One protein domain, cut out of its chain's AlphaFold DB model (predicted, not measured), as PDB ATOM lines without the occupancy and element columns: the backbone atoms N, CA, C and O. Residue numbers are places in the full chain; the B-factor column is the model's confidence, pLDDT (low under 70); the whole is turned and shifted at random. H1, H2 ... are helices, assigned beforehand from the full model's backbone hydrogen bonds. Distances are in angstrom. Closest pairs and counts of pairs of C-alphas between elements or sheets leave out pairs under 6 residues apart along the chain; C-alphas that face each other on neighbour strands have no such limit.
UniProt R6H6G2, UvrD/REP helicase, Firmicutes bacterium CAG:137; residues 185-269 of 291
ATOM      1  N   LYS A 185      87.700  25.219 121.924       54.47
ATOM      2  CA  LYS A 185      87.411  24.046 121.069       54.47
ATOM      3  C   LYS A 185      88.259  22.822 121.445       54.47
ATOM      4  O   LYS A 185      87.871  21.699 121.145       54.47
ATOM      5  N   ASP A 186      89.373  23.057 122.135       53.72
ATOM      6  CA  ASP A 186      90.287  22.030 122.632       53.72
ATOM      7  C   ASP A 186      89.699  21.242 123.817       53.72
ATOM      8  O   ASP A 186      90.318  20.274 124.251       53.72
ATOM      9  N   GLU A 187      88.506  21.599 124.326       56.16
ATOM     10  CA  GLU A 187      87.806  20.861 125.394       56.16
ATOM     11  C   GLU A 187      87.729  19.364 125.079       56.16
ATOM     12  O   GLU A 187      88.005  18.520 125.931       56.16
ATOM     13  N   TYR A 188      87.414  19.032 123.827       59.03
ATOM     14  CA  TYR A 188      87.337  17.653 123.357       59.03
ATOM     15  C   TYR A 188      88.708  16.979 123.285       59.03
ATOM     16  O   TYR A 188      88.812  15.796 123.600       59.03
ATOM     17  N   ILE A 189      89.759  17.723 122.929       61.16
ATOM     18  CA  ILE A 189      91.131  17.207 122.861       61.16
ATOM     19  C   ILE A 189      91.633  16.880 124.269       61.16
ATOM     20  O   ILE A 189      92.173  15.806 124.485       61.16
ATOM     21  N   TYR A 190      91.401  17.742 125.258       60.94
ATOM     22  CA  TYR A 190      91.780  17.436 126.639       60.94
ATOM     23  C   TYR A 190      90.918  16.354 127.265       60.94
ATOM     24  O   TYR A 190      91.454  15.496 127.957       60.94
ATOM     25  N   LYS A 191      89.604  16.334 127.006       62.28
ATOM     26  CA  LYS A 191      88.763  15.198 127.411       62.28
ATOM     27  C   LYS A 191      89.318  13.894 126.841       62.28
ATOM     28  O   LYS A 191      89.386  12.917 127.577       62.28
ATOM     29  N   LEU A 192      89.771  13.901 125.585       65.12
ATOM     30  CA  LEU A 192      90.433  12.759 124.962       65.12
ATOM     31  C   LEU A 192      91.778  12.433 125.628       65.12
ATOM     32  O   LEU A 192      92.007  11.269 125.921       65.12
ATOM     33  N   ILE A 193      92.631  13.418 125.930       67.75
ATOM     34  CA  ILE A 193      93.914  13.205 126.628       67.75
ATOM     35  C   ILE A 193      93.687  12.619 128.026       67.75
ATOM     36  O   ILE A 193      94.283  11.606 128.369       67.75
ATOM     37  N   VAL A 194      92.791  13.203 128.827       65.06
ATOM     38  CA  VAL A 194      92.454  12.702 130.170       65.06
ATOM     39  C   VAL A 194      91.853  11.303 130.092       65.06
ATOM     40  O   VAL A 194      92.164  10.450 130.921       65.06
ATOM     41  N   PHE A 195      90.993  11.055 129.104       73.75
ATOM     42  CA  PHE A 195      90.443   9.729 128.860       73.75
ATOM     43  C   PHE A 195      91.541   8.726 128.487       73.75
ATOM     44  O   PHE A 195      91.565   7.639 129.052       73.75
ATOM     45  N   MET A 196      92.486   9.115 127.627       77.38
ATOM     46  CA  MET A 196      93.640   8.309 127.227       77.38
ATOM     47  C   MET A 196      94.535   7.967 128.423       77.38
ATOM     48  O   MET A 196      94.871   6.805 128.618       77.38
ATOM     49  N   MET A 197      94.857   8.953 129.267       73.38
ATOM     50  CA  MET A 197      95.647   8.743 130.485       73.38
ATOM     51  C   MET A 197      94.969   7.742 131.424       73.38
ATOM     52  O   MET A 197      95.590   6.769 131.838       73.38
ATOM     53  N   LYS A 198      93.673   7.937 131.708       74.62
ATOM     54  CA  LYS A 198      92.894   7.018 132.555       74.62
ATOM     55  C   LYS A 198      92.764   5.628 131.944       74.62
ATOM     56  O   LYS A 198      92.706   4.645 132.675       74.62
ATOM     57  N   PHE A 199      92.655   5.546 130.620       87.00
ATOM     58  CA  PHE A 199      92.606   4.277 129.912       87.00
ATOM     59  C   PHE A 199      93.930   3.526 130.062       87.00
ATOM     60  O   PHE A 199      93.893   2.381 130.492       87.00
ATOM     61  N   ILE A 200      95.074   4.168 129.798       81.44
ATOM     62  CA  ILE A 200      96.409   3.556 129.933       81.44
ATOM     63  C   ILE A 200      96.674   3.125 131.382       81.44
ATOM     64  O   ILE A 200      97.090   1.996 131.617       81.44
ATOM     65  N   GLU A 201      96.356   3.971 132.364       77.19
ATOM     66  CA  GLU A 201      96.472   3.629 133.788       77.19
ATOM     67  C   GLU A 201      95.650   2.374 134.136       77.19
ATOM     68  O   GLU A 201      96.154   1.422 134.736       77.19
ATOM     69  N   ARG A 202      94.380   2.325 133.714       84.00
ATOM     70  CA  ARG A 202      93.510   1.155 133.930       84.00
ATOM     71  C   ARG A 202      93.983  -0.080 133.175       84.00
ATOM     72  O   ARG A 202      93.881  -1.185 133.696       84.00
ATOM     73  N   TYR A 203      94.484   0.105 131.963       87.44
ATOM     74  CA  TYR A 203      95.027  -0.961 131.135       87.44
ATOM     75  C   TYR A 203      96.189  -1.650 131.861       87.44
ATOM     76  O   TYR A 203      96.130  -2.856 132.099       87.44
ATOM     77  N   LYS A 204      97.162  -0.862 132.341       81.38
ATOM     78  CA  LYS A 204      98.331  -1.357 133.080       81.38
ATOM     79  C   LYS A 204      97.949  -1.987 134.419       81.38
ATOM     80  O   LYS A 204      98.376  -3.098 134.703       81.38
ATOM     81  N   THR A 205      97.098  -1.338 135.215       78.81
ATOM     82  CA  THR A 205      96.652  -1.875 136.525       78.81
ATOM     83  C   THR A 205      95.811  -3.151 136.424       78.81
ATOM     84  O   THR A 205      95.733  -3.905 137.389       78.81
ATOM     85  N   THR A 206      95.192  -3.424 135.271       82.94
ATOM     86  CA  THR A 206      94.491  -4.698 135.017       82.94
ATOM     87  C   THR A 206      95.470  -5.833 134.673       82.94
ATOM     88  O   THR A 206      95.060  -6.986 134.567       82.94
ATOM     89  N   GLY A 207      96.762  -5.530 134.514       77.19
ATOM     90  CA  GLY A 207      97.795  -6.492 134.131       77.19
ATOM     91  C   GLY A 207      97.830  -6.788 132.632       77.19
ATOM     92  O   GLY A 207      98.381  -7.811 132.236       77.19
ATOM     93  N   TYR A 208      97.225  -5.936 131.796       81.75
ATOM     94  CA  TYR A 208      97.359  -6.076 130.351       81.75
ATOM     95  C   TYR A 208      98.763  -5.654 129.899       81.75
ATOM     96  O   TYR A 208      99.237  -4.571 130.239       81.75
ATOM     97  N   ASP A 209      99.399  -6.515 129.110       75.50
ATOM     98  CA  ASP A 209     100.694  -6.301 128.470       75.50
ATOM     99  C   ASP A 209     100.511  -5.894 126.995       75.50
ATOM    100  O   ASP A 209      99.450  -5.407 126.603       75.50
ATOM    101  N   GLU A 210     101.522  -6.084 126.148       72.19
ATOM    102  CA  GLU A 210     101.452  -5.775 124.713       72.19
ATOM    103  C   GLU A 210     100.297  -6.504 123.987       72.19
ATOM    104  O   GLU A 210      99.719  -5.970 123.043       72.19
ATOM    105  N   GLY A 211      99.887  -7.686 124.464       81.81
ATOM    106  CA  GLY A 211      98.814  -8.484 123.863       81.81
ATOM    107  C   GLY A 211      97.396  -8.074 124.276       81.81
ATOM    108  O   GLY A 211      96.418  -8.493 123.648       81.81
ATOM    109  N   GLY A 212      97.247  -7.247 125.314       87.94
ATOM    110  CA  GLY A 212      95.937  -6.882 125.860       87.94
ATOM    111  C   GLY A 212      95.039  -6.101 124.893       87.94
ATOM    112  O   GLY A 212      93.819  -6.268 124.930       87.94
ATOM    113  N   PHE A 213      95.604  -5.316 123.969       91.81
ATOM    114  CA  PHE A 213      94.834  -4.583 122.958       91.81
ATOM    115  C   PHE A 213      94.084  -5.528 122.013       91.81
ATOM    116  O   PHE A 213      92.931  -5.259 121.669       91.81
ATOM    117  N   SER A 214      94.682  -6.664 121.649       90.25
ATOM    118  CA  SER A 214      94.019  -7.704 120.851       90.25
ATOM    119  C   SER A 214      92.835  -8.313 121.605       90.25
ATOM    120  O   SER A 214      91.736  -8.398 121.058       90.25
ATOM    121  N   ILE A 215      93.011  -8.616 122.897       90.06
ATOM    122  CA  ILE A 215      91.941  -9.142 123.763       90.06
ATOM    123  C   ILE A 215      90.780  -8.143 123.874       90.06
ATOM    124  O   ILE A 215      89.611  -8.529 123.861       90.06
ATOM    125  N   LEU A 216      91.077  -6.848 124.007       91.12
ATOM    126  CA  LEU A 216      90.047  -5.810 124.076       91.12
ATOM    127  C   LEU A 216      89.292  -5.654 122.752       91.12
ATOM    128  O   LEU A 216      88.079  -5.434 122.783       91.12
ATOM    129  N   ARG A 217      89.975  -5.809 121.610       92.69
ATOM    130  CA  ARG A 217      89.346  -5.769 120.281       92.69
ATOM    131  C   ARG A 217      88.382  -6.936 120.062       92.69
ATOM    132  O   ARG A 217      87.311  -6.718 119.513       92.69
ATOM    133  N   GLU A 218      88.681  -8.131 120.566       92.81
ATOM    134  CA  GLU A 218      87.766  -9.284 120.471       92.81
ATOM    135  C   GLU A 218      86.485  -9.124 121.309       92.81
ATOM    136  O   GLU A 218      85.459  -9.737 121.017       92.81
ATOM    137  N   LYS A 219      86.517  -8.284 122.349       91.38
ATOM    138  CA  LYS A 219      85.389  -8.072 123.272       91.38
ATOM    139  C   LYS A 219      84.371  -7.038 122.789       91.38
ATOM    140  O   LYS A 219      83.397  -6.778 123.498       91.38
ATOM    141  N   THR A 220      84.584  -6.405 121.637       89.88
ATOM    142  CA  THR A 220      83.696  -5.350 121.141       89.88
ATOM    143  C   THR A 220      83.603  -5.338 119.620       89.88
ATOM    144  O   THR A 220      84.589  -5.486 118.913       89.88
ATOM    145  N   ASP A 221      82.402  -5.093 119.113       91.25
ATOM    146  CA  ASP A 221      82.099  -4.871 117.697       91.25
ATOM    147  C   ASP A 221      81.858  -3.382 117.380       91.25
ATOM    148  O   ASP A 221      81.577  -3.010 116.240       91.25
ATOM    149  N   ASN A 222      81.969  -2.499 118.381       93.81
ATOM    150  CA  ASN A 222      81.674  -1.086 118.208       93.81
ATOM    151  C   ASN A 222      82.803  -0.391 117.421       93.81
ATOM    152  O   ASN A 222      83.912  -0.246 117.947       93.81
ATOM    153  N   PRO A 223      82.529   0.149 116.218       87.12
ATOM    154  CA  PRO A 223      83.559   0.739 115.365       87.12
ATOM    155  C   PRO A 223      84.237   1.963 115.994       87.12
ATOM    156  O   PRO A 223      85.389   2.255 115.687       87.12
ATOM    157  N   ARG A 224      83.559   2.679 116.904       83.88
ATOM    158  CA  ARG A 224      84.168   3.800 117.639       83.88
ATOM    159  C   ARG A 224      85.157   3.316 118.691       83.88
ATOM    160  O   ARG A 224      86.186   3.956 118.880       83.88
ATOM    161  N   THR A 225      84.846   2.215 119.371       91.06
ATOM    162  CA  THR A 225      85.744   1.618 120.365       91.06
ATOM    163  C   THR A 225      86.977   1.039 119.686       91.06
ATOM    164  O   THR A 225      88.081   1.284 120.155       91.06
ATOM    165  N   LEU A 226      86.806   0.356 118.551       90.56
ATOM    166  CA  LEU A 226      87.921  -0.170 117.758       90.56
ATOM    167  C   LEU A 226      88.867   0.951 117.306       90.56
ATOM    168  O   LEU A 226      90.058   0.889 117.587       90.56
ATOM    169  N   LEU A 227      88.323   2.034 116.736       88.25
ATOM    170  CA  LEU A 227      89.122   3.201 116.347       88.25
ATOM    171  C   LEU A 227      89.859   3.834 117.539       88.25
ATOM    172  O   LEU A 227      90.993   4.287 117.405       88.25
ATOM    173  N   PHE A 228      89.218   3.893 118.709       89.00
ATOM    174  CA  PHE A 228      89.882   4.372 119.917       89.00
ATOM    175  C   PHE A 228      91.045   3.459 120.324       89.00
ATOM    176  O   PHE A 228      92.109   3.979 120.649       89.00
ATOM    177  N   LEU A 229      90.867   2.134 120.283       93.50
ATOM    178  CA  LEU A 229      91.918   1.168 120.617       93.50
ATOM    179  C   LEU A 229      93.124   1.295 119.675       93.50
ATOM    180  O   LEU A 229      94.247   1.281 120.164       93.50
ATOM    181  N   ASP A 230      92.908   1.530 118.377       87.88
ATOM    182  CA  ASP A 230      93.994   1.739 117.403       87.88
ATOM    183  C   ASP A 230      94.859   2.967 117.733       87.88
ATOM    184  O   ASP A 230      96.079   2.968 117.553       87.88
ATOM    185  N   ILE A 231      94.225   4.040 118.216       84.12
ATOM    186  CA  ILE A 231      94.925   5.256 118.642       84.12
ATOM    187  C   ILE A 231      95.602   5.020 119.996       84.12
ATOM    188  O   ILE A 231      96.754   5.406 120.190       84.12
ATOM    189  N   ALA A 232      94.892   4.399 120.939       87.62
ATOM    190  CA  ALA A 232      95.372   4.173 122.295       87.62
ATOM    191  C   ALA A 232      96.590   3.246 122.340       87.62
ATOM    192  O   ALA A 232      97.508   3.510 123.110       87.62
ATOM    193  N   GLU A 233      96.632   2.227 121.485       92.19
ATOM    194  CA  GLU A 233      97.774   1.324 121.323       92.19
ATOM    195  C   GLU A 233      99.034   2.090 120.904       92.19
ATOM    196  O   GLU A 233     100.064   2.016 121.571       92.19
ATOM    197  N   GLN A 234      98.945   2.928 119.866       85.00
ATOM    198  CA  GLN A 234     100.080   3.745 119.421       85.00
ATOM    199  C   GLN A 234     100.570   4.706 120.510       85.00
ATOM    200  O   GLN A 234     101.778   4.863 120.709       85.00
ATOM    201  N   VAL A 235      99.642   5.344 121.230       79.56
ATOM    202  CA  VAL A 235      99.987   6.238 122.343       79.56
ATOM    203  C   VAL A 235     100.642   5.461 123.483       79.56
ATOM    204  O   VAL A 235     101.636   5.934 124.027       79.56
ATOM    205  N   TYR A 236     100.131   4.275 123.816       86.56
ATOM    206  CA  TYR A 236     100.694   3.398 124.838       86.56
ATOM    207  C   TYR A 236     102.135   2.995 124.511       86.56
ATOM    208  O   TYR A 236     103.020   3.204 125.337       86.56
ATOM    209  N   HIS A 237     102.404   2.510 123.296       84.81
ATOM    210  CA  HIS A 237     103.761   2.132 122.890       84.81
ATOM    211  C   HIS A 237     104.726   3.316 122.912       84.81
ATOM    212  O   HIS A 237     105.855   3.189 123.381       84.81
ATOM    213  N   HIS A 238     104.289   4.483 122.430       78.81
ATOM    214  CA  HIS A 238     105.115   5.684 122.487       78.81
ATOM    215  C   HIS A 238     105.409   6.093 123.935       78.81
ATOM    216  O   HIS A 238     106.554   6.388 124.271       78.81
ATOM    217  N   TYR A 239     104.389   6.078 124.794       80.00
ATOM    218  CA  TYR A 239     104.520   6.387 126.213       80.00
ATOM    219  C   TYR A 239     105.500   5.440 126.914       80.00
ATOM    220  O   TYR A 239     106.436   5.912 127.559       80.00
ATOM    221  N   GLN A 240     105.345   4.129 126.720       82.25
ATOM    222  CA  GLN A 240     106.226   3.126 127.311       82.25
ATOM    223  C   GLN A 240     107.665   3.266 126.796       82.25
ATOM    224  O   GLN A 240     108.601   3.295 127.585       82.25
ATOM    225  N   CYS A 241     107.848   3.496 125.491       82.06
ATOM    226  CA  CYS A 241     109.170   3.733 124.912       82.06
ATOM    227  C   CYS A 241     109.872   4.951 125.538       82.06
ATOM    228  O   CYS A 241     111.073   4.915 125.803       82.06
ATOM    229  N   VAL A 242     109.133   6.037 125.796       73.94
ATOM    230  CA  VAL A 242     109.678   7.234 126.454       73.94
ATOM    231  C   VAL A 242     110.070   6.948 127.906       73.94
ATOM    232  O   VAL A 242     111.118   7.432 128.341       73.94
ATOM    233  N   LEU A 243     109.267   6.178 128.648       76.44
ATOM    234  CA  LEU A 243     109.600   5.749 130.010       76.44
ATOM    235  C   LEU A 243     110.887   4.915 130.030       76.44
ATOM    236  O   LEU A 243     111.813   5.233 130.782       76.44
ATOM    237  N   ASP A 244     110.987   3.934 129.132       79.38
ATOM    238  CA  ASP A 244     112.139   3.040 129.018       79.38
ATOM    239  C   ASP A 244     113.415   3.821 128.667       79.38
ATOM    240  O   ASP A 244     114.437   3.699 129.341       79.38
ATOM    241  N   GLN A 245     113.352   4.717 127.673       73.94
ATOM    242  CA  GLN A 245     114.475   5.590 127.297       73.94
ATOM    243  C   GLN A 245     114.965   6.466 128.458       73.94
ATOM    244  O   GLN A 245     116.128   6.881 128.488       73.94
ATOM    245  N   ARG A 246     114.081   6.786 129.408       71.19
ATOM    246  CA  ARG A 246     114.383   7.641 130.559       71.19
ATOM    247  C   ARG A 246     114.727   6.864 131.826       71.19
ATOM    248  O   ARG A 246     115.105   7.524 132.804       71.19
ATOM    249  N   ASN A 247     114.668   5.529 131.795       75.88
ATOM    250  CA  ASN A 247     114.741   4.640 132.958       75.88
ATOM    251  C   ASN A 247     113.744   5.055 134.056       75.88
ATOM    252  O   ASN A 247     114.124   5.254 135.213       75.88
ATOM    253  N   GLN A 248     112.486   5.270 133.672       68.62
ATOM    254  CA  GLN A 248     111.385   5.626 134.570       68.62
ATOM    255  C   GLN A 248     110.314   4.534 134.549       68.62
ATOM    256  O   GLN A 248     110.125   3.874 133.536       68.62
ATOM    257  N   ILE A 249     109.604   4.385 135.665       71.88
ATOM    258  CA  ILE A 249     108.410   3.545 135.789       71.88
ATOM    259  C   ILE A 249     107.276   4.403 136.341       71.88
ATOM    260  O   ILE A 249     107.530   5.346 137.102       71.88
ATOM    261  N   ASP A 250     106.040   4.118 135.942       72.62
ATOM    262  CA  ASP A 250     104.872   4.807 136.484       72.62
ATOM    263  C   ASP A 250     104.284   4.078 137.706       72.62
ATOM    264  O   ASP A 250     104.770   3.040 138.153       72.62
ATOM    265  N   PHE A 251     103.240   4.647 138.305       67.94
ATOM    266  CA  PHE A 251     102.622   4.070 139.499       67.94
ATOM    267  C   PHE A 251     101.959   2.708 139.236       67.94
ATOM    268  O   PHE A 251     101.945   1.853 140.121       67.94
ATOM    269  N   ALA A 252     101.415   2.492 138.037       70.38
ATOM    270  CA  ALA A 252     100.809   1.217 137.680       70.38
ATOM    271  C   ALA A 252     101.886   0.136 137.506       70.38
ATOM    272  O   ALA A 252     101.695  -0.981 137.984       70.38
ATOM    273  N   ASP A 253     103.038   0.486 136.926       74.69
ATOM    274  CA  ASP A 253     104.216  -0.391 136.873       74.69
ATOM    275  C   ASP A 253     104.680  -0.780 138.274       74.69
ATOM    276  O   ASP A 253     104.868  -1.959 138.556       74.69
ATOM    277  N   MET A 254     104.776   0.189 139.191       74.94
ATOM    278  CA  MET A 254     105.158  -0.085 140.579       74.94
ATOM    279  C   MET A 254     104.222  -1.098 141.257       74.94
ATOM    280  O   MET A 254     104.687  -1.942 142.024       74.94
ATOM    281  N   ILE A 255     102.911  -1.023 140.992       73.38
ATOM    282  CA  ILE A 255     101.928  -1.984 141.516       73.38
ATOM    283  C   ILE A 255     102.146  -3.370 140.904       73.38
ATOM    284  O   ILE A 255     102.143  -4.363 141.634       73.38
ATOM    285  N   ASN A 256     102.337  -3.439 139.588       77.00
ATOM    286  CA  ASN A 256     102.523  -4.699 138.873       77.00
ATOM    287  C   ASN A 256     103.820  -5.402 139.291       77.00
ATOM    288  O   ASN A 256     103.798  -6.597 139.588       77.00
ATOM    289  N   ASP A 257     104.916  -4.656 139.417       76.06
ATOM    290  CA  ASP A 257     106.194  -5.163 139.917       76.06
ATOM    291  C   ASP A 257     106.057  -5.674 141.350       76.06
ATOM    292  O   ASP A 257     106.485  -6.785 141.666       76.06
ATOM    293  N   ALA A 258     105.411  -4.898 142.229       76.06
ATOM    294  CA  ALA A 258     105.159  -5.326 143.601       76.06
ATOM    295  C   ALA A 258     104.346  -6.628 143.639       76.06
ATOM    296  O   ALA A 258     104.683  -7.536 144.399       76.06
ATOM    297  N   HIS A 259     103.315  -6.751 142.801       77.44
ATOM    298  CA  HIS A 259     102.528  -7.975 142.689       77.44
ATOM    299  C   HIS A 259     103.378  -9.165 142.225       77.44
ATOM    300  O   HIS A 259     103.319 -10.232 142.838       77.44
ATOM    301  N   PHE A 260     104.207  -8.975 141.196       78.31
ATOM    302  CA  PHE A 260     105.114 -10.002 140.689       78.31
ATOM    303  C   PHE A 260     106.098 -10.479 141.767       78.31
ATOM    304  O   PHE A 260     106.192 -11.678 142.031       78.31
ATOM    305  N   TYR A 261     106.778  -9.557 142.456       75.69
ATOM    306  CA  TYR A 261     107.725  -9.916 143.513       75.69
ATOM    307  C   TYR A 261     107.053 -10.639 144.681       75.69
ATOM    308  O   TYR A 261     107.633 -11.581 145.218       75.69
ATOM    309  N   LEU A 262     105.833 -10.250 145.064       78.06
ATOM    310  CA  LEU A 262     105.077 -10.953 146.103       78.06
ATOM    311  C   LEU A 262     104.795 -12.413 145.714       78.06
ATOM    312  O   LEU A 262     104.999 -13.302 146.540       78.06
ATOM    313  N   GLN A 263     104.397 -12.669 144.465       78.00
ATOM    314  CA  GLN A 263     104.172 -14.034 143.976       78.00
ATOM    315  C   GLN A 263     105.463 -14.861 143.938       78.00
ATOM    316  O   GLN A 263     105.462 -16.033 144.309       78.00
ATOM    317  N   GLU A 264     106.576 -14.274 143.496       77.25
ATOM    318  CA  GLU A 264     107.862 -14.979 143.446       77.25
ATOM    319  C   GLU A 264     108.386 -15.315 144.847       77.25
ATOM    320  O   GLU A 264     108.902 -16.409 145.078       77.25
ATOM    321  N   ILE A 265     108.191 -14.415 145.810       76.69
ATOM    322  CA  ILE A 265     108.542 -14.630 147.217       76.69
ATOM    323  C   ILE A 265     107.700 -15.755 147.839       76.69
ATOM    324  O   ILE A 265     108.246 -16.611 148.544       76.69
ATOM    325  N   GLU A 266     106.402 -15.801 147.531       73.56
ATOM    326  CA  GLU A 266     105.507 -16.884 147.949       73.56
ATOM    327  C   GLU A 266     105.941 -18.237 147.362       73.56
ATOM    328  O   GLU A 266     106.073 -19.215 148.100       73.56
ATOM    329  N   LYS A 267     106.263 -18.292 146.061       74.38
ATOM    330  CA  LYS A 267     106.762 -19.514 145.397       74.38
ATOM    331  C   LYS A 267     108.087 -20.013 145.974       74.38
ATOM    332  O   LYS A 267     108.321 -21.218 146.007       74.38
ATOM    333  N   GLN A 268     108.953 -19.105 146.420       78.25
ATOM    334  CA  GLN A 268     110.244 -19.437 147.029       78.25
ATOM    335  C   GLN A 268     110.134 -19.784 148.525       78.25
ATOM    336  O   GLN A 268     111.135 -20.140 149.144       78.25
ATOM    337  N   GLY A 269     108.934 -19.701 149.115       67.81
ATOM    338  CA  GLY A 269     108.692 -20.024 150.523       67.81
ATOM    339  C   GLY A 269     109.342 -19.042 151.504       67.81
ATOM    340  O   GLY A 269     109.561 -19.385 152.666       67.81
TER     341      GLY A 269
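What this domain is: This is residues 185 to 269 of the 291 residues of the protein "UvrD/REP helicase" of Firmicutes bacterium CAG:137 (UniProt R6H6G2). H1 and H4 run nearly in one line, their ends overlapping, and make the long axis; H3 crosses H1 steeply, and short H2 folds back beside residues 226 to 233 of H3. The printed part has 85 residues, with four named helices in the order H1, H2, H3, H4 and no named strand: all helix. It is loose, radius of gyration of the C-alphas 15.3 A, spanning 55 by 31 by 19 A.

Where its parts are: H1, residues 187 to 205, begins at C-alpha (87.806, 20.861, 125.394) and measures 26.8 A. H2 is residues 212 to 218, 10.1 A; H3 is residues 223 to 246, 35.1 A. H4, residues 251 to 267, measures 24.7 A and ends at C-alpha (106.762, -19.514, 145.397).

How they stand to each other: H1 touches H4 with residues 201 to 205 alone, the same way at a shallow tilt of 8 degrees; the closest C-alphas, of Thr 205 and Ala 252, are 5.3 A apart. H1 and H3 only just touch, with 3 pairs of C-alphas within 8 A, the closest those of Ile 200 and Tyr 236, 6.7 A; the tilt of 69.7 degrees is only just steep. H2 and H3 form a hairpin, opposite ways at 7 degrees; the closest C-alphas, of Arg 217 and Leu 226, are 6.3 A apart. H4 is apart from H2 and H3. Every O i to N i+4 pair is within hydrogen-bond range in H1, H2 and H4, and 19 of 20 in H3.

The domain as a whole: The C-alphas of Lys 185 and Gly 269, the two farthest apart, are 57.1 A apart. The printed part has no cut and no long link. The pLDDT is under 70 at residues 185 to 194, 248, 251 and 269.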